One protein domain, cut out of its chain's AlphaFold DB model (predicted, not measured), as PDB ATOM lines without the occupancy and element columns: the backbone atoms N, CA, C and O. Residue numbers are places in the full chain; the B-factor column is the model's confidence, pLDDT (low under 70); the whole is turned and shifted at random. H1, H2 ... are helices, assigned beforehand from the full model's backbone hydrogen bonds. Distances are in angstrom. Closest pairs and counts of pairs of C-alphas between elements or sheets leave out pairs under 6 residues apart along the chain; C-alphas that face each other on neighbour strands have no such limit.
ATOM      1  N   SER A 155     -28.115 -43.846 -31.428       55.66
ATOM      2  CA  SER A 155     -28.795 -44.275 -30.204       55.66
ATOM      3  C   SER A 155     -27.779 -44.785 -29.183       55.66
ATOM      4  O   SER A 155     -26.738 -45.334 -29.554       55.66
ATOM      5  N   ASP A 156     -28.073 -44.631 -27.889       54.34
ATOM      6  CA  ASP A 156     -27.222 -45.209 -26.843       54.34
ATOM      7  C   ASP A 156     -27.050 -46.720 -27.051       54.34
ATOM      8  O   ASP A 156     -25.996 -47.246 -26.720       54.34
ATOM      9  N   ASP A 157     -28.009 -47.392 -27.699       63.41
ATOM     10  CA  ASP A 157     -27.902 -48.790 -28.124       63.41
ATOM     11  C   ASP A 157     -26.858 -49.003 -29.232       63.41
ATOM     12  O   ASP A 157     -26.062 -49.933 -29.149       63.41
ATOM     13  N   GLU A 158     -26.812 -48.158 -30.267       61.72
ATOM     14  CA  GLU A 158     -25.795 -48.225 -31.326       61.72
ATOM     15  C   GLU A 158     -24.400 -47.888 -30.774       61.72
ATOM     16  O   GLU A 158     -23.425 -48.583 -31.072       61.72
ATOM     17  N   VAL A 159     -24.302 -46.876 -29.904       57.16
ATOM     18  CA  VAL A 159     -23.056 -46.517 -29.213       57.16
ATOM     19  C   VAL A 159     -22.629 -47.623 -28.260       57.16
ATOM     20  O   VAL A 159     -21.454 -47.979 -28.257       57.16
ATOM     21  N   ALA A 160     -23.540 -48.186 -27.467       62.66
ATOM     22  CA  ALA A 160     -23.254 -49.287 -26.555       62.66
ATOM     23  C   ALA A 160     -22.865 -50.542 -27.326       62.66
ATOM     24  O   ALA A 160     -21.937 -51.221 -26.910       62.66
ATOM     25  N   LYS A 161     -23.481 -50.814 -28.483       65.00
ATOM     26  CA  LYS A 161     -23.093 -51.920 -29.359       65.00
ATOM     27  C   LYS A 161     -21.660 -51.732 -29.842       65.00
ATOM     28  O   LYS A 161     -20.845 -52.623 -29.648       65.00
ATOM     29  N   VAL A 162     -21.319 -50.571 -30.406       58.62
ATOM     30  CA  VAL A 162     -19.952 -50.299 -30.885       58.62
ATOM     31  C   VAL A 162     -18.949 -50.268 -29.726       58.62
ATOM     32  O   VAL A 162     -17.889 -50.873 -29.820       58.62
ATOM     33  N   SER A 163     -19.291 -49.648 -28.599       59.22
ATOM     34  CA  SER A 163     -18.415 -49.544 -27.423       59.22
ATOM     35  C   SER A 163     -18.206 -50.887 -26.731       59.22
ATOM     36  O   SER A 163     -17.088 -51.187 -26.336       59.22
ATOM     37  N   ALA A 164     -19.251 -51.709 -26.604       61.69
ATOM     38  CA  ALA A 164     -19.149 -53.079 -26.109       61.69
ATOM     39  C   ALA A 164     -18.319 -53.936 -27.065       61.69
ATOM     40  O   ALA A 164     -17.518 -54.738 -26.597       61.69
ATOM     41  N   MET A 165     -18.448 -53.719 -28.381       61.09
ATOM     42  CA  MET A 165     -17.597 -54.382 -29.364       61.09
ATOM     43  C   MET A 165     -16.125 -54.035 -29.127       61.09
ATOM     44  O   MET A 165     -15.367 -54.965 -28.912       61.09
ATOM     45  N   PHE A 166     -15.744 -52.756 -28.998       55.78
ATOM     46  CA  PHE A 166     -14.360 -52.379 -28.653       55.78
ATOM     47  C   PHE A 166     -13.913 -52.803 -27.235       55.78
ATOM     48  O   PHE A 166     -12.724 -53.005 -26.994       55.78
ATOM     49  N   LYS A 167     -14.834 -52.886 -26.266       60.03
ATOM     50  CA  LYS A 167     -14.528 -53.243 -24.869       60.03
ATOM     51  C   LYS A 167     -14.231 -54.730 -24.709       60.03
ATOM     52  O   LYS A 167     -13.319 -55.077 -23.964       60.03
ATOM     53  N   ASN A 168     -14.951 -55.584 -25.436       57.91
ATOM     54  CA  ASN A 168     -14.693 -57.023 -25.463       57.91
ATOM     55  C   ASN A 168     -13.300 -57.330 -26.048       57.91
ATOM     56  O   ASN A 168     -12.593 -58.177 -25.518       57.91
ATOM     57  N   SER A 169     -12.851 -56.553 -27.033       51.44
ATOM     58  CA  SER A 169     -11.506 -56.604 -27.638       51.44
ATOM     59  C   SER A 169     -10.381 -56.253 -26.676       51.44
ATOM     60  O   SER A 169      -9.289 -56.815 -26.709       51.44
ATOM     61  N   ASN A 170     -10.646 -55.257 -25.834       47.69
ATOM     62  CA  ASN A 170      -9.664 -54.664 -24.940       47.69
ATOM     63  C   ASN A 170      -9.356 -55.585 -23.749       47.69
ATOM     64  O   ASN A 170      -8.304 -55.457 -23.132       47.69
ATOM     65  N   GLY A 171     -10.284 -56.489 -23.409       46.62
ATOM     66  CA  GLY A 171     -10.163 -57.427 -22.292       46.62
ATOM     67  C   GLY A 171      -9.349 -58.688 -22.598       46.62
ATOM     68  O   GLY A 171      -8.819 -59.286 -21.666       46.62
ATOM     69  N   GLU A 172      -9.221 -59.074 -23.873       45.91
ATOM     70  CA  GLU A 172      -8.562 -60.328 -24.286       45.91
ATOM     71  C   GLU A 172      -7.120 -60.131 -24.788       45.91
ATOM     72  O   GLU A 172      -6.322 -61.067 -24.771       45.91
ATOM     73  N   ALA A 173      -6.728 -58.907 -25.157       46.41
ATOM     74  CA  ALA A 173      -5.361 -58.598 -25.563       46.41
ATOM     75  C   ALA A 173      -4.423 -58.510 -24.344       46.41
ATOM     76  O   ALA A 173      -4.243 -57.449 -23.737       46.41
ATOM     77  N   THR A 174      -3.759 -59.614 -23.992       41.25
ATOM     78  CA  THR A 174      -2.640 -59.595 -23.039       41.25
ATOM     79  C   THR A 174      -1.480 -58.770 -23.604       41.25
ATOM     80  O   THR A 174      -0.593 -59.288 -24.277       41.25
ATOM     81  N   GLY A 175      -1.470 -57.466 -23.317       44.19
ATOM     82  CA  GLY A 175      -0.243 -56.666 -23.302       44.19
ATOM     83  C   GLY A 175      -0.128 -55.470 -24.246       44.19
ATOM     84  O   GLY A 175       0.922 -54.830 -24.219       44.19
ATOM     85  N   ARG A 176      -1.134 -55.082 -25.042       43.72
ATOM     86  CA  ARG A 176      -1.007 -53.867 -25.877       43.72
ATOM     87  C   ARG A 176      -2.284 -53.030 -25.940       43.72
ATOM     88  O   ARG A 176      -3.151 -53.273 -26.759       43.72
ATOM     89  N   PHE A 177      -2.270 -51.964 -25.135       50.91
ATOM     90  CA  PHE A 177      -3.142 -50.781 -25.164       50.91
ATOM     91  C   PHE A 177      -4.591 -50.983 -24.723       50.91
ATOM     92  O   PHE A 177      -5.450 -51.312 -25.526       50.91
ATOM     93  N   MET A 178      -4.871 -50.640 -23.461       50.78
ATOM     94  CA  MET A 178      -6.238 -50.487 -22.978       50.78
ATOM     95  C   MET A 178      -6.709 -49.039 -23.128       50.78
ATOM     96  O   MET A 178      -6.245 -48.156 -22.408       50.78
ATOM     97  N   PHE A 179      -7.659 -48.789 -24.030       55.00
ATOM     98  CA  PHE A 179      -8.490 -47.584 -23.942       55.00
ATOM     99  C   PHE A 179      -9.356 -47.659 -22.678       55.00
ATOM    100  O   PHE A 179      -9.923 -48.709 -22.378       55.00
ATOM    101  N   SER A 180      -9.489 -46.563 -21.934       62.47
ATOM    102  CA  SER A 180     -10.447 -46.513 -20.821       62.47
ATOM    103  C   SER A 180     -11.887 -46.651 -21.336       62.47
ATOM    104  O   SER A 180     -12.188 -46.270 -22.467       62.47
ATOM    105  N   ASP A 181     -12.816 -47.119 -20.498       60.75
ATOM    106  CA  ASP A 181     -14.246 -47.211 -20.853       60.75
ATOM    107  C   ASP A 181     -14.807 -45.887 -21.407       60.75
ATOM    108  O   ASP A 181     -15.592 -45.863 -22.357       60.75
ATOM    109  N   GLY A 182     -14.350 -44.761 -20.850       63.56
ATOM    110  CA  GLY A 182     -14.723 -43.426 -21.312       63.56
ATOM    111  C   GLY A 182     -14.100 -43.027 -22.654       63.56
ATOM    112  O   GLY A 182     -14.646 -42.160 -23.336       63.56
ATOM    113  N   GLU A 183     -12.970 -43.613 -23.049       61.16
ATOM    114  CA  GLU A 183     -12.368 -43.436 -24.376       61.16
ATOM    115  C   GLU A 183     -13.022 -44.342 -25.409       61.16
ATOM    116  O   GLU A 183     -13.312 -43.876 -26.508       61.16
ATOM    117  N   LEU A 184     -13.357 -45.576 -25.036       64.06
ATOM    118  CA  LEU A 184     -14.092 -46.507 -25.886       64.06
ATOM    119  C   LEU A 184     -15.474 -45.980 -26.258       64.06
ATOM    120  O   LEU A 184     -15.833 -45.995 -27.431       64.06
ATOM    121  N   ALA A 185     -16.205 -45.406 -25.300       64.38
ATOM    122  CA  ALA A 185     -17.481 -44.747 -25.576       64.38
ATOM    123  C   ALA A 185     -17.344 -43.585 -26.579       64.38
ATOM    124  O   ALA A 185     -18.225 -43.340 -27.405       64.38
ATOM    125  N   LYS A 186     -16.221 -42.858 -26.531       63.28
ATOM    126  CA  LYS A 186     -15.944 -41.727 -27.429       63.28
ATOM    127  C   LYS A 186     -15.522 -42.200 -28.816       63.28
ATOM    128  O   LYS A 186     -15.982 -41.632 -29.800       63.28
ATOM    129  N   ILE A 187     -14.696 -43.242 -28.889       60.59
ATOM    130  CA  ILE A 187     -14.314 -43.898 -30.140       60.59
ATOM    131  C   ILE A 187     -15.557 -44.495 -30.795       60.59
ATOM    132  O   ILE A 187     -15.776 -44.242 -31.969       60.59
ATOM    133  N   GLY A 188     -16.432 -45.167 -30.044       65.06
ATOM    134  CA  GLY A 188     -17.679 -45.720 -30.570       65.06
ATOM    135  C   GLY A 188     -18.602 -44.657 -31.171       65.06
ATOM    136  O   GLY A 188     -19.080 -44.829 -32.292       65.06
ATOM    137  N   LYS A 189     -18.768 -43.511 -30.495       65.69
ATOM    138  CA  LYS A 189     -19.491 -42.348 -31.048       65.69
ATOM    139  C   LYS A 189     -18.827 -41.803 -32.314       65.69
ATOM    140  O   LYS A 189     -19.507 -41.554 -33.305       65.69
ATOM    141  N   ALA A 190     -17.505 -41.648 -32.301       60.19
ATOM    142  CA  ALA A 190     -16.737 -41.182 -33.454       60.19
ATOM    143  C   ALA A 190     -16.831 -42.134 -34.651       60.19
ATOM    144  O   ALA A 190     -16.872 -41.708 -35.803       60.19
ATOM    145  N   PHE A 191     -16.902 -43.428 -34.378       65.31
ATOM    146  CA  PHE A 191     -16.968 -44.457 -35.394       65.31
ATOM    147  C   PHE A 191     -18.353 -44.541 -36.030       65.31
ATOM    148  O   PHE A 191     -18.456 -44.623 -37.247       65.31
ATOM    149  N   ALA A 192     -19.416 -44.424 -35.233       66.31
ATOM    150  CA  ALA A 192     -20.776 -44.319 -35.751       66.31
ATOM    151  C   ALA A 192     -20.990 -43.013 -36.550       66.31
ATOM    152  O   ALA A 192     -21.671 -43.017 -37.579       66.31
ATOM    153  N   ALA A 193     -20.333 -41.914 -36.144       61.62
ATOM    154  CA  ALA A 193     -20.223 -40.683 -36.937       61.62
ATOM    155  C   ALA A 193     -19.624 -40.959 -38.318       61.62
ATOM    156  O   ALA A 193     -20.194 -40.617 -39.358       61.62
ATOM    157  N   GLY A 194     -18.452 -41.598 -38.294       62.88
ATOM    158  CA  GLY A 194     -17.672 -41.937 -39.466       62.88
ATOM    159  C   GLY A 194     -18.407 -42.908 -40.380       62.88
ATOM    160  O   GLY A 194     -18.335 -42.751 -41.591       62.88
ATOM    161  N   GLN A 195     -19.182 -43.846 -39.831       70.88
ATOM    162  CA  GLN A 195     -19.993 -44.794 -40.594       70.88
ATOM    163  C   GLN A 195     -20.982 -44.069 -41.514       70.88
ATOM    164  O   GLN A 195     -21.019 -44.345 -42.714       70.88
ATOM    165  N   LYS A 196     -21.739 -43.103 -40.969       68.00
ATOM    166  CA  LYS A 196     -22.694 -42.297 -41.749       68.00
ATOM    167  C   LYS A 196     -21.986 -41.377 -42.746       68.00
ATOM    168  O   LYS A 196     -22.476 -41.203 -43.855       68.00
ATOM    169  N   GLY A 197     -20.838 -40.806 -42.373       63.88
ATOM    170  CA  GLY A 197     -20.056 -39.924 -43.250       63.88
ATOM    171  C   GLY A 197     -19.332 -40.648 -44.393       63.88
ATOM    172  O   GLY A 197     -19.206 -40.106 -45.488       63.88
ATOM    173  N   ALA A 198     -18.877 -41.879 -44.159       67.94
ATOM    174  CA  ALA A 198     -18.178 -42.718 -45.131       67.94
ATOM    175  C   ALA A 198     -19.120 -43.658 -45.907       67.94
ATOM    176  O   ALA A 198     -18.651 -44.455 -46.722       67.94
ATOM    177  N   SER A 199     -20.434 -43.570 -45.664       76.00
ATOM    178  CA  SER A 199     -21.461 -44.412 -46.287       76.00
ATOM    179  C   SER A 199     -21.148 -45.909 -46.181       76.00
ATOM    180  O   SER A 199     -21.287 -46.649 -47.154       76.00
ATOM    181  N   LEU A 200     -20.672 -46.355 -45.014       76.50
ATOM    182  CA  LEU A 200     -20.406 -47.775 -44.778       76.50
ATOM    183  C   LEU A 200     -21.727 -48.536 -44.653       76.50
ATOM    184  O   LEU A 200     -22.628 -48.095 -43.936       76.50
ATOM    185  N   SER A 201     -21.826 -49.703 -45.289       78.38
ATOM    186  CA  SER A 201     -22.958 -50.601 -45.044       78.38
ATOM    187  C   SER A 201     -22.902 -51.197 -43.632       78.38
ATOM    188  O   SER A 201     -21.832 -51.286 -43.027       78.38
ATOM    189  N   ASP A 202     -24.040 -51.660 -43.116       73.50
ATOM    190  CA  ASP A 202     -24.101 -52.329 -41.807       73.50
ATOM    191  C   ASP A 202     -23.205 -53.579 -41.754       73.50
ATOM    192  O   ASP A 202     -22.555 -53.848 -40.743       73.50
ATOM    193  N   ASP A 203     -23.090 -54.299 -42.875       78.94
ATOM    194  CA  ASP A 203     -22.170 -55.430 -43.024       78.94
ATOM    195  C   ASP A 203     -20.708 -54.993 -42.956       78.94
ATOM    196  O   ASP A 203     -19.889 -55.658 -42.313       78.94
ATOM    197  N   GLN A 204     -20.363 -53.879 -43.613       80.19
ATOM    198  CA  GLN A 204     -19.022 -53.311 -43.518       80.19
ATOM    199  C   GLN A 204     -18.736 -52.887 -42.081       80.19
ATOM    200  O   GLN A 204     -17.687 -53.223 -41.552       80.19
ATOM    201  N   MET A 205     -19.688 -52.239 -41.416       74.12
ATOM    202  CA  MET A 205     -19.552 -51.800 -40.033       74.12
ATOM    203  C   MET A 205     -19.379 -52.974 -39.057       74.12
ATOM    204  O   MET A 205     -18.516 -52.928 -38.186       74.12
ATOM    205  N   SER A 206     -20.141 -54.055 -39.228       70.69
ATOM    206  CA  SER A 206     -20.026 -55.268 -38.409       70.69
ATOM    207  C   SER A 206     -18.657 -55.939 -38.565       70.69
ATOM    208  O   SER A 206     -18.008 -56.286 -37.577       70.69
ATOM    209  N   LYS A 207     -18.165 -56.069 -39.804       73.56
ATOM    210  CA  LYS A 207     -16.836 -56.643 -40.070       73.56
ATOM    211  C   LYS A 207     -15.714 -55.725 -39.604       73.56
ATOM    212  O   LYS A 207     -14.742 -56.202 -39.043       73.56
ATOM    213  N   LEU A 208     -15.868 -54.421 -39.798       70.81
ATOM    214  CA  LEU A 208     -14.919 -53.418 -39.337       70.81
ATOM    215  C   LEU A 208     -14.817 -53.463 -37.817       70.81
ATOM    216  O   LEU A 208     -13.723 -53.556 -37.277       70.81
ATOM    217  N   SER A 209     -15.957 -53.535 -37.136       67.00
ATOM    218  CA  SER A 209     -15.990 -53.748 -35.700       67.00
ATOM    219  C   SER A 209     -15.241 -55.015 -35.305       67.00
ATOM    220  O   SER A 209     -14.428 -54.932 -34.400       67.00
ATOM    221  N   LYS A 210     -15.431 -56.148 -35.998       67.50
ATOM    222  CA  LYS A 210     -14.658 -57.378 -35.739       67.50
ATOM    223  C   LYS A 210     -13.152 -57.186 -35.910       67.50
ATOM    224  O   LYS A 210     -12.408 -57.631 -35.059       67.50
ATOM    225  N   VAL A 211     -12.701 -56.467 -36.934       67.06
ATOM    226  CA  VAL A 211     -11.266 -56.202 -37.171       67.06
ATOM    227  C   VAL A 211     -10.643 -55.363 -36.064       67.06
ATOM    228  O   VAL A 211      -9.519 -55.607 -35.650       67.06
ATOM    229  N   PHE A 212     -11.381 -54.366 -35.582       64.62
ATOM    230  CA  PHE A 212     -10.979 -53.594 -34.413       64.62
ATOM    231  C   PHE A 212     -11.208 -54.362 -33.102       64.62
ATOM    232  O   PHE A 212     -10.782 -53.877 -32.053       64.62
ATOM    233  N   SER A 213     -11.894 -55.516 -33.156       59.28
ATOM    234  CA  SER A 213     -12.229 -56.324 -31.985       59.28
ATOM    235  C   SER A 213     -11.431 -57.596 -31.783       59.28
ATOM    236  O   SER A 213     -11.313 -58.040 -30.646       59.28
ATOM    237  N   ASP A 214     -10.857 -58.163 -32.834       56.03
ATOM    238  CA  ASP A 214      -9.996 -59.321 -32.683       56.03
ATOM    239  C   ASP A 214      -8.676 -58.891 -32.045       56.03
ATOM    240  O   ASP A 214      -7.848 -58.204 -32.646       56.03
ATOM    241  N   ALA A 215      -8.479 -59.335 -30.802       47.84
ATOM    242  CA  ALA A 215      -7.201 -59.296 -30.102       47.84
ATOM    243  C   ALA A 215      -6.123 -60.148 -30.809       47.84
ATOM    244  O   ALA A 215      -4.935 -59.978 -30.540       47.84
ATOM    245  N   ASP A 216      -6.529 -61.001 -31.757       46.16
ATOM    246  CA  ASP A 216      -5.678 -61.903 -32.533       46.16
ATOM    247  C   ASP A 216      -5.486 -61.420 -33.988       46.16
ATOM    248  O   ASP A 216      -5.650 -62.147 -34.965       46.16
ATOM    249  N   ILE A 217      -4.999 -60.182 -34.149       52.00
ATOM    250  CA  ILE A 217      -4.359 -59.707 -35.405       52.00
ATOM    251  C   ILE A 217      -3.157 -60.612 -35.798       52.00
ATOM    252  O   ILE A 217      -2.569 -60.477 -36.869       52.00
ATOM    253  N   THR A 218      -2.770 -61.543 -34.924       51.19
ATOM    254  CA  THR A 218      -1.750 -62.577 -35.124       51.19
ATOM    255  C   THR A 218      -2.160 -63.655 -36.131       51.19
ATOM    256  O   THR A 218      -1.266 -64.325 -36.655       51.19
ATOM    257  N   ASP A 219      -3.455 -63.818 -36.430       56.47
ATOM    258  CA  ASP A 219      -3.913 -64.796 -37.415       56.47
ATOM    259  C   ASP A 219      -3.384 -64.416 -38.812       56.47
ATOM    260  O   ASP A 219      -3.421 -63.249 -39.220       56.47
ATOM    261  N   ASP A 220      -2.876 -65.390 -39.573       62.38
ATOM    262  CA  ASP A 220      -2.217 -65.156 -40.874       62.38
ATOM    263  C   ASP A 220      -3.133 -64.406 -41.861       62.38
ATOM    264  O   ASP A 220      -2.668 -63.675 -42.743       62.38
ATOM    265  N   ALA A 221      -4.452 -64.528 -41.677       56.50
ATOM    266  CA  ALA A 221      -5.472 -63.800 -42.423       56.50
ATOM    267  C   ALA A 221      -5.368 -62.267 -42.269       56.50
ATOM    268  O   ALA A 221      -5.639 -61.535 -43.230       56.50
ATOM    269  N   PHE A 222      -4.915 -61.782 -41.108       59.19
ATOM    270  CA  PHE A 222      -4.766 -60.363 -40.766       59.19
ATOM    271  C   PHE A 222      -3.322 -59.870 -40.777       59.19
ATOM    272  O   PHE A 222      -3.096 -58.692 -40.505       59.19
ATOM    273  N   LYS A 223      -2.353 -60.708 -41.180       71.00
ATOM    274  CA  LYS A 223      -1.019 -60.217 -41.540       71.00
ATOM    275  C   LYS A 223      -1.152 -59.205 -42.670       71.00
ATOM    276  O   LYS A 223      -1.475 -59.544 -43.814       71.00
ATOM    277  N   VAL A 224      -0.952 -57.951 -42.302       74.62
ATOM    278  CA  VAL A 224      -0.887 -56.820 -43.210       74.62
ATOM    279  C   VAL A 224       0.560 -56.686 -43.652       74.62
ATOM    280  O   VAL A 224       1.467 -56.758 -42.823       74.62
ATOM    281  N   ALA A 225       0.781 -56.523 -44.949       84.00
ATOM    282  CA  ALA A 225       2.124 -56.272 -45.443       84.00
ATOM    283  C   ALA A 225       2.555 -54.827 -45.121       84.00
ATOM    284  O   ALA A 225       1.727 -53.911 -45.060       84.00
ATOM    285  N   ASP A 226       3.853 -54.606 -44.894       86.94
ATOM    286  CA  ASP A 226       4.376 -53.288 -44.505       86.94
ATOM    287  C   ASP A 226       4.036 -52.191 -45.534       86.94
ATOM    288  O   ASP A 226       3.850 -51.028 -45.171       86.94
ATOM    289  N   ASP A 227       3.902 -52.546 -46.815       90.44
ATOM    290  CA  ASP A 227       3.504 -51.641 -47.896       90.44
ATOM    291  C   ASP A 227       2.028 -51.213 -47.803       90.44
ATOM    292  O   ASP A 227       1.715 -50.041 -48.034       90.44
ATOM    293  N   GLU A 228       1.126 -52.106 -47.388       88.44
ATOM    294  CA  GLU A 228      -0.279 -51.774 -47.119       88.44
ATOM    295  C   GLU A 228      -0.399 -50.834 -45.907       88.44
ATOM    296  O   GLU A 228      -1.107 -49.821 -45.971       88.44
ATOM    297  N   VAL A 229       0.349 -51.103 -44.826       88.12
ATOM    298  CA  VAL A 229       0.412 -50.210 -43.650       88.12
ATOM    299  C   VAL A 229       0.987 -48.848 -44.038       88.12
ATOM    300  O   VAL A 229       0.443 -47.814 -43.640       88.12
ATOM    301  N   ALA A 230       2.049 -48.812 -44.848       91.69
ATOM    302  CA  ALA A 230       2.640 -47.567 -45.330       91.69
ATOM    303  C   ALA A 230       1.641 -46.755 -46.170       91.69
ATOM    304  O   ALA A 230       1.494 -45.547 -45.954       91.69
ATOM    305  N   LYS A 231       0.891 -47.410 -47.068       93.06
ATOM    306  CA  LYS A 231      -0.164 -46.770 -47.864       93.06
ATOM    307  C   LYS A 231      -1.254 -46.170 -46.973       93.06
ATOM    308  O   LYS A 231      -1.625 -45.008 -47.156       93.06
ATOM    309  N   MET A 232      -1.742 -46.922 -45.983       91.81
ATOM    310  CA  MET A 232      -2.752 -46.418 -45.047       91.81
ATOM    311  C   MET A 232      -2.205 -45.294 -44.168       91.81
ATOM    312  O   MET A 232      -2.901 -44.309 -43.942       91.81
ATOM    313  N   SER A 233      -0.942 -45.365 -43.750       90.75
ATOM    314  CA  SER A 233      -0.280 -44.296 -42.996       90.75
ATOM    315  C   SER A 233      -0.259 -42.986 -43.779       90.75
ATOM    316  O   SER A 233      -0.579 -41.936 -43.225       90.75
ATOM    317  N   VAL A 234       0.009 -43.028 -45.089       93.69
ATOM    318  CA  VAL A 234      -0.078 -41.839 -45.953       93.69
ATOM    319  C   VAL A 234      -1.500 -41.270 -45.981       93.69
ATOM    320  O   VAL A 234      -1.664 -40.055 -45.856       93.69
ATOM    321  N   LEU A 235      -2.532 -42.114 -46.097       89.88
ATOM    322  CA  LEU A 235      -3.929 -41.661 -46.079       89.88
ATOM    323  C   LEU A 235      -4.323 -41.053 -44.730       89.88
ATOM    324  O   LEU A 235      -4.905 -39.968 -44.707       89.88
ATOM    325  N   VAL A 236      -3.962 -41.700 -43.620       88.56
ATOM    326  CA  VAL A 236      -4.238 -41.207 -42.265       88.56
ATOM    327  C   VAL A 236      -3.499 -39.891 -42.021       88.56
ATOM    328  O   VAL A 236      -4.112 -38.940 -41.548       88.56
ATOM    329  N   LYS A 237      -2.223 -39.767 -42.414       92.25
ATOM    330  CA  LYS A 237      -1.469 -38.501 -42.328       92.25
ATOM    331  C   LYS A 237      -2.112 -37.400 -43.159       92.25
ATOM    332  O   LYS A 237      -2.245 -36.275 -42.685       92.25
ATOM    333  N   LYS A 238      -2.552 -37.720 -44.377       90.62
ATOM    334  CA  LYS A 238      -3.251 -36.772 -45.251       90.62
ATOM    335  C   LYS A 238      -4.582 -36.323 -44.648       90.62
ATOM    336  O   LYS A 238      -4.923 -35.152 -44.752       90.62
ATOM    337  N   ALA A 239      -5.321 -37.234 -44.021       84.62
ATOM    338  CA  ALA A 239      -6.578 -36.935 -43.340       84.62
ATOM    339  C   ALA A 239      -6.364 -36.132 -42.047       84.62
ATOM    340  O   ALA A 239      -7.179 -35.282 -41.700       84.62
ATOM    341  N   ASN A 240      -5.247 -36.380 -41.364       88.25
ATOM    342  CA  ASN A 240      -4.844 -35.688 -40.148       88.25
ATOM    343  C   ASN A 240      -4.267 -34.283 -40.410       88.25
ATOM    344  O   ASN A 240      -4.231 -33.443 -39.504       88.25
ATOM    345  N   ALA A 241      -3.828 -34.012 -41.641       83.50
ATOM    346  CA  ALA A 241      -3.268 -32.728 -42.043       83.50
ATOM    347  C   ALA A 241      -4.252 -31.559 -41.829       83.50
ATOM    348  O   ALA A 241      -5.475 -31.716 -41.842       83.50
ATOM    349  N   GLY A 242      -3.705 -30.359 -41.631       75.75
ATOM    350  CA  GLY A 242      -4.452 -29.124 -41.372       75.75
ATOM    351  C   GLY A 242      -4.280 -28.610 -39.944       75.75
ATOM    352  O   GLY A 242      -3.782 -29.329 -39.081       75.75
ATOM    353  N   ASP A 243      -4.713 -27.374 -39.707       61.75
ATOM    354  CA  ASP A 243      -4.473 -26.650 -38.453       61.75
ATOM    355  C   ASP A 243      -5.029 -27.382 -37.213       61.75
ATOM    356  O   ASP A 243      -6.093 -28.010 -37.268       61.75
ATOM    357  N   GLY A 244      -4.311 -27.284 -36.087       62.94
ATOM    358  CA  GLY A 244      -4.711 -27.815 -34.776       62.94
ATOM    359  C   GLY A 244      -3.979 -29.088 -34.323       62.94
ATOM    360  O   GLY A 244      -3.176 -29.668 -35.051       62.94
ATOM    361  N   VAL A 245      -4.261 -29.527 -33.088       67.00
ATOM    362  CA  VAL A 245      -3.686 -30.751 -32.498       67.00
ATOM    363  C   VAL A 245      -4.379 -31.976 -33.098       67.00
ATOM    364  O   VAL A 245      -5.464 -32.365 -32.671       67.00
ATOM    365  N   GLY A 246      -3.768 -32.549 -34.133       80.06
ATOM    366  CA  GLY A 246      -4.223 -33.784 -34.767       80.06
ATOM    367  C   GLY A 246      -3.880 -35.053 -33.976       80.06
ATOM    368  O   GLY A 246      -3.501 -35.026 -32.804       80.06
ATOM    369  N   LEU A 247      -4.010 -36.195 -34.647       81.25
ATOM    370  CA  LEU A 247      -3.450 -37.477 -34.226       81.25
ATOM    371  C   LEU A 247      -1.919 -37.364 -34.119       81.25
ATOM    372  O   LEU A 247      -1.274 -36.747 -34.966       81.25
ATOM    373  N   THR A 248      -1.351 -37.965 -33.080       86.06
ATOM    374  CA  THR A 248       0.095 -38.155 -32.898       86.06
ATOM    375  C   THR A 248       0.621 -39.200 -33.880       86.06
ATOM    376  O   THR A 248      -0.153 -40.020 -34.371       86.06
ATOM    377  N   ASP A 249       1.928 -39.222 -34.147       87.62
ATOM    378  CA  ASP A 249       2.518 -40.217 -35.056       87.62
ATOM    379  C   ASP A 249       2.253 -41.668 -34.611       87.62
ATOM    380  O   ASP A 249       2.017 -42.536 -35.451       87.62
ATOM    381  N   ASP A 250       2.217 -41.916 -33.298       83.31
ATOM    382  CA  ASP A 250       1.868 -43.220 -32.721       83.31
ATOM    383  C   ASP A 250       0.401 -43.595 -32.995       83.31
ATOM    384  O   ASP A 250       0.106 -44.703 -33.439       83.31
ATOM    385  N   GLU A 251      -0.536 -42.660 -32.819       81.81
ATOM    386  CA  GLU A 251      -1.944 -42.891 -33.168       81.81
ATOM    387  C   GLU A 251      -2.135 -43.071 -34.674       81.81
ATOM    388  O   GLU A 251      -2.891 -43.942 -35.091       81.81
ATOM    389  N   VAL A 252      -1.436 -42.287 -35.499       87.31
ATOM    390  CA  VAL A 252      -1.448 -42.435 -36.958       87.31
ATOM    391  C   VAL A 252      -0.987 -43.835 -37.355       87.31
ATOM    392  O   VAL A 252      -1.644 -44.472 -38.176       87.31
ATOM    393  N   ALA A 253       0.102 -44.335 -36.765       84.56
ATOM    394  CA  ALA A 253       0.599 -45.685 -37.021       84.56
ATOM    395  C   ALA A 253      -0.413 -46.760 -36.591       84.56
ATOM    396  O   ALA A 253      -0.680 -47.694 -37.348       84.56
ATOM    397  N   LYS A 254      -1.040 -46.595 -35.421       81.06
ATOM    398  CA  LYS A 254      -2.086 -47.505 -34.922       81.06
ATOM    399  C   LYS A 254      -3.304 -47.543 -35.841       81.06
ATOM    400  O   LYS A 254      -3.761 -48.623 -36.211       81.06
ATOM    401  N   PHE A 255      -3.804 -46.379 -36.255       80.75
ATOM    402  CA  PHE A 255      -4.924 -46.299 -37.188       80.75
ATOM    403  C   PHE A 255      -4.557 -46.851 -38.561       80.75
ATOM    404  O   PHE A 255      -5.366 -47.556 -39.151       80.75
ATOM    405  N   ALA A 256      -3.345 -46.599 -39.057       85.38
ATOM    406  CA  ALA A 256      -2.882 -47.155 -40.323       85.38
ATOM    407  C   ALA A 256      -2.900 -48.688 -40.312       85.38
ATOM    408  O   ALA A 256      -3.414 -49.300 -41.245       85.38
ATOM    409  N   HIS A 257      -2.405 -49.298 -39.233       82.69
ATOM    410  CA  HIS A 257      -2.400 -50.749 -39.079       82.69
ATOM    411  C   HIS A 257      -3.825 -51.319 -39.025       82.69
ATOM    412  O   HIS A 257      -4.141 -52.289 -39.712       82.69
ATOM    413  N   ALA A 258      -4.711 -50.681 -38.256       77.19
ATOM    414  CA  ALA A 258      -6.100 -51.113 -38.139       77.19
ATOM    415  C   ALA A 258      -6.887 -50.931 -39.449       77.19
ATOM    416  O   ALA A 258      -7.647 -51.813 -39.848       77.19
ATOM    417  N   PHE A 259      -6.675 -49.824 -40.167       83.00
ATOM    418  CA  PHE A 259      -7.314 -49.591 -41.460       83.00
ATOM    419  C   PHE A 259      -6.795 -50.516 -42.552       83.00
ATOM    420  O   PHE A 259      -7.575 -50.909 -43.413       83.00
ATOM    421  N   ALA A 260      -5.524 -50.905 -42.513       83.75
ATOM    422  CA  ALA A 260      -4.977 -51.846 -43.479       83.75
ATOM    423  C   ALA A 260      -5.547 -53.260 -43.261       83.75
ATOM    424  O   ALA A 260      -6.038 -53.886 -44.205       83.75
ATOM    425  N   ALA A 261      -5.641 -53.703 -42.003       77.50
ATOM    426  CA  ALA A 261      -6.343 -54.938 -41.649       77.50
ATOM    427  C   ALA A 261      -7.824 -54.889 -42.070       77.50
ATOM    428  O   ALA A 261      -8.374 -55.857 -42.610       77.50
ATOM    429  N   ALA A 262      -8.471 -53.735 -41.890       73.19
ATOM    430  CA  ALA A 262      -9.859 -53.515 -42.276       73.19
ATOM    431  C   ALA A 262     -10.064 -53.477 -43.792       73.19
ATOM    432  O   ALA A 262     -11.059 -53.985 -44.302       73.19
ATOM    433  N   GLN A 263      -9.136 -52.894 -44.543       82.75
ATOM    434  CA  GLN A 263      -9.212 -52.840 -45.996       82.75
ATOM    435  C   GLN A 263      -9.184 -54.253 -46.591       82.75
ATOM    436  O   GLN A 263     -10.008 -54.566 -47.450       82.75
ATOM    437  N   LYS A 264      -8.323 -55.132 -46.068       80.56
ATOM    438  CA  LYS A 264      -8.195 -56.526 -46.517       80.56
ATOM    439  C   LYS A 264      -9.435 -57.377 -46.214       80.56
ATOM    440  O   LYS A 264      -9.877 -58.165 -47.045       80.56
ATOM    441  N   SER A 265     -10.030 -57.190 -45.040       72.00
ATOM    442  CA  SER A 265     -11.144 -58.013 -44.538       72.00
ATOM    443  C   SER A 265     -12.536 -57.477 -44.901       72.00
ATOM    444  O   SER A 265     -13.470 -58.244 -45.149       72.00
ATOM    445  N   VAL A 266     -12.686 -56.155 -44.964       74.50
ATOM    446  CA  VAL A 266     -13.968 -55.452 -45.149       74.50
ATOM    447  C   VAL A 266     -14.092 -54.828 -46.539       74.50
ATOM    448  O   VAL A 266     -15.178 -54.392 -46.924       74.50
ATOM    449  N   LYS A 267     -13.005 -54.822 -47.325       82.50
ATOM    450  CA  LYS A 267     -12.928 -54.164 -48.638       82.50
ATOM    451  C   LYS A 267     -13.267 -52.674 -48.551       82.50
ATOM    452  O   LYS A 267     -14.015 -52.154 -49.377       82.50
ATOM    453  N   LEU A 268     -12.742 -51.993 -47.529       81.06
ATOM    454  CA  LEU A 268     -12.836 -50.538 -47.460       81.06
ATOM    455  C   LEU A 268     -12.094 -49.907 -48.640       81.06
ATOM    456  O   LEU A 268     -10.968 -50.291 -48.965       81.06
ATOM    457  N   THR A 269     -12.713 -48.916 -49.272       87.62
ATOM    458  CA  THR A 269     -12.030 -48.118 -50.293       87.62
ATOM    459  C   THR A 269     -11.085 -47.110 -49.638       87.62
ATOM    460  O   THR A 269     -11.282 -46.705 -48.491       87.62
ATOM    461  N   ASP A 270     -10.074 -46.654 -50.381       89.81
ATOM    462  CA  ASP A 270      -9.157 -45.610 -49.903       89.81
ATOM    463  C   ASP A 270      -9.913 -44.319 -49.509       89.81
ATOM    464  O   ASP A 270      -9.542 -43.653 -48.543       89.81
ATOM    465  N   ASP A 271     -11.009 -43.991 -50.210       87.38
ATOM    466  CA  ASP A 271     -11.891 -42.857 -49.886       87.38
ATOM    467  C   ASP A 271     -12.612 -43.053 -48.542       87.38
ATOM    468  O   ASP A 271     -12.659 -42.139 -47.719       87.38
ATOM    469  N   GLN A 272     -13.114 -44.264 -48.276       85.00
ATOM    470  CA  GLN A 272     -13.751 -44.598 -47.000       85.00
ATOM    471  C   GLN A 272     -12.753 -44.511 -45.839       85.00
ATOM    472  O   GLN A 272     -13.060 -43.900 -44.814       85.00
ATOM    473  N   VAL A 273     -11.542 -45.053 -46.009       82.69
ATOM    474  CA  VAL A 273     -10.471 -44.954 -45.001       82.69
ATOM    475  C   VAL A 273     -10.094 -43.497 -44.747       82.69
ATOM    476  O   VAL A 273      -9.971 -43.083 -43.592       82.69
ATOM    477  N   PHE A 274      -9.951 -42.696 -45.804       85.44
ATOM    478  CA  PHE A 274      -9.638 -41.275 -45.688       85.44
ATOM    479  C   PHE A 274     -10.722 -40.511 -44.914       85.44
ATOM    480  O   PHE A 274     -10.396 -39.764 -43.992       85.44
ATOM    481  N   LYS A 275     -12.005 -40.729 -45.232       80.38
ATOM    482  CA  LYS A 275     -13.137 -40.086 -44.543       80.38
ATOM    483  C   LYS A 275     -13.208 -40.466 -43.066       80.38
ATOM    484  O   LYS A 275     -13.298 -39.573 -42.230       80.38
ATOM    485  N   LEU A 276     -13.079 -41.753 -42.735       76.25
ATOM    486  CA  LEU A 276     -13.047 -42.223 -41.342       76.25
ATOM    487  C   LEU A 276     -11.875 -41.615 -40.566       76.25
ATOM    488  O   LEU A 276     -12.060 -41.083 -39.472       76.25
ATOM    489  N   SER A 277     -10.679 -41.643 -41.157       81.50
ATOM    490  CA  SER A 277      -9.472 -41.055 -40.565       81.50
ATOM    491  C   SER A 277      -9.644 -39.561 -40.309       81.50
ATOM    492  O   SER A 277      -9.239 -39.057 -39.263       81.50
ATOM    493  N   LYS A 278     -10.283 -38.855 -41.247       82.12
ATOM    494  CA  LYS A 278     -10.555 -37.423 -41.139       82.12
ATOM    495  C   LYS A 278     -11.554 -37.137 -40.026       82.12
ATOM    496  O   LYS A 278     -11.283 -36.283 -39.194       82.12
ATOM    497  N   THR A 279     -12.647 -37.895 -39.939       71.44
ATOM    498  CA  THR A 279     -13.617 -37.772 -38.841       71.44
ATOM    499  C   THR A 279     -12.962 -38.004 -37.479       71.44
ATOM    500  O   THR A 279     -13.198 -37.235 -36.551       71.44
ATOM    501  N   LEU A 280     -12.096 -39.014 -37.351       74.75
ATOM    502  CA  LEU A 280     -11.363 -39.282 -36.108       74.75
ATOM    503  C   LEU A 280     -10.406 -38.137 -35.744       74.75
ATOM    504  O   LEU A 280     -10.372 -37.708 -34.587       74.75
ATOM    505  N   ALA A 281      -9.664 -37.617 -36.724       79.38
ATOM    506  CA  ALA A 281      -8.774 -36.478 -36.530       79.38
ATOM    507  C   ALA A 281      -9.548 -35.205 -36.152       79.38
ATOM    508  O   ALA A 281      -9.170 -34.530 -35.197       79.38
ATOM    509  N   ASP A 282     -10.652 -34.904 -36.838       74.06
ATOM    510  CA  ASP A 282     -11.499 -33.738 -36.575       74.06
ATOM    511  C   ASP A 282     -12.134 -33.823 -35.177       74.06
ATOM    512  O   ASP A 282     -12.101 -32.854 -34.423       74.06
ATOM    513  N   ILE A 283     -12.613 -35.000 -34.761       63.62
ATOM    514  CA  ILE A 283     -13.141 -35.217 -33.405       63.62
ATOM    515  C   ILE A 283     -12.064 -34.992 -32.349       63.62
ATOM    516  O   ILE A 283     -12.328 -34.360 -31.321       63.62
ATOM    517  N   LYS A 284     -10.841 -35.480 -32.584       74.75
ATOM    518  CA  LYS A 284      -9.729 -35.229 -31.668       74.75
ATOM    519  C   LYS A 284      -9.386 -33.741 -31.612       74.75
ATOM    520  O   LYS A 284      -9.261 -33.211 -30.513       74.75
ATOM    521  N   LYS A 285      -9.305 -33.060 -32.757       71.88
ATOM    522  CA  LYS A 285      -9.052 -31.614 -32.832       71.88
ATOM    523  C   LYS A 285     -10.108 -30.825 -32.064       71.88
ATOM    524  O   LYS A 285      -9.752 -29.971 -31.260       71.88
ATOM    525  N   VAL A 286     -11.389 -31.159 -32.235       62.75
ATOM    526  CA  VAL A 286     -12.494 -30.559 -31.472       62.75
ATOM    527  C   VAL A 286     -12.324 -30.835 -29.978       62.75
ATOM    528  O   VAL A 286     -12.399 -29.912 -29.178       62.75
ATOM    529  N   LYS A 287     -12.017 -32.073 -29.579       66.12
ATOM    530  CA  LYS A 287     -11.816 -32.434 -28.167       66.12
ATOM    531  C   LYS A 287     -10.641 -31.692 -27.529       66.12
ATOM    532  O   LYS A 287     -10.771 -31.218 -26.407       66.12
ATOM    533  N   GLU A 288      -9.502 -31.599 -28.209       67.69
ATOM    534  CA  GLU A 288      -8.336 -30.865 -27.706       67.69
ATOM    535  C   GLU A 288      -8.581 -29.348 -27.707       67.69
ATOM    536  O   GLU A 288      -8.149 -28.666 -26.781       67.69
ATOM    537  N   ALA A 289      -9.349 -28.818 -28.665       57.44
ATOM    538  CA  ALA A 289      -9.824 -27.433 -28.626       57.44
ATOM    539  C   ALA A 289     -10.795 -27.185 -27.455       57.44
ATOM    540  O   ALA A 289     -10.792 -26.107 -26.869       57.44
ATOM    541  N   MET A 290     -11.581 -28.197 -27.071       57.50
ATOM    542  CA  MET A 290     -12.456 -28.173 -25.895       57.50
ATOM    543  C   MET A 290     -11.716 -28.415 -24.573       57.50
ATOM    544  O   MET A 290     -12.283 -28.134 -23.517       57.50
ATOM    545  N   LYS A 291     -10.460 -28.891 -24.592       67.06
ATOM    546  CA  LYS A 291      -9.564 -28.839 -23.425       67.06
ATOM    547  C   LYS A 291      -9.072 -27.407 -23.252       67.06
ATOM    548  O   LYS A 291      -7.932 -27.039 -23.554       67.06
TER     549      LYS A 291
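What this domain is: This is residues 155 to 291 of the 436 residues of the protein "Secreted RxLR effector peptide protein" of Phytophthora palmivora var. palmivora (UniProt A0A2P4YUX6). Six helices form a closed ring of contacts in two halves, H1 to H3 and H4 to H6, with H2 packed on H6 and H3 packed on H5 where the halves meet. H1 covers H2 and H3 on one side of the body, H4 covers H5 and H6 on the opposite side, and the long link of residues 214 to 225 joins the halves. The printed part has 137 residues, with six named helices from H1 to H6 along the chain and no named strand; its class is all helix. It is compact, with a radius of gyration of the C-alphas of 14.0 A, and rounded, spanning 39 by 35 by 31 A.

How they stand to each other: Begin with the longest helix, H6, residues 270 to 290. Its residues 275 to 283 alone touch H2, residues 181 to 197, and of H2 residues 190 to 197 alone touch H6; the closest C-alphas are those of Gly 194 and Leu 276, 5.0 A apart, and the two helices stand at a steep tilt of 48 degrees, opposite ways. H6 also touches H4, residues 226 to 240, at Lys 278 and Ala 239, their closest C-alphas, 4.6 A apart. H4 touches residues 252 to 260 of H5, residues 249 to 266, at a steep tilt of 63 degrees; look at Ser 233 and Ala 256, the closest C-alphas, 4.7 A apart. Residues 258 to 266 of H5 touch H3, residues 202 to 213, with C-alphas 266 and 204 closest at 5.7 A. Residues 209 to 213 of H3 touch H1, residues 156 to 172, at a shallow tilt of 31 degrees, the same way; C-alphas 213 and 169 are closest at 4.4 A. H1 touches H2 with C-alphas 163 and 188 closest at 5.0 A. H2 and H3 are close but not clearly touching, as are H5 and H6, while H1 and H4 are apart. Every O i to N i+4 pair is within hydrogen-bond range in H3, H4, H5 and H6; 11 of 13 are in H1 and 12 of 13 in H2.

Where its parts are: Find C-alpha 270 at (-9.157, -45.610, -49.903); from there H6 runs 29.9 A to C-alpha 290 at (-12.456, -28.173, -25.895). H1 begins at C-alpha 156, (-27.222, -45.209, -26.843), and is 24.2 A long. H2 is 24.3 A long, H3 15.9 A, H4 20.3 A and H5 24.6 A.

The domain as a whole: The two C-alphas farthest apart are those of Asp 220, in the long link from H3 to H4, and Met 290, 41.2 A. The printed part has no cut. The mean pLDDT of the printed part is 70.6, and 67 residues are under 70, among them residues 155 to 194 and 209 to 222.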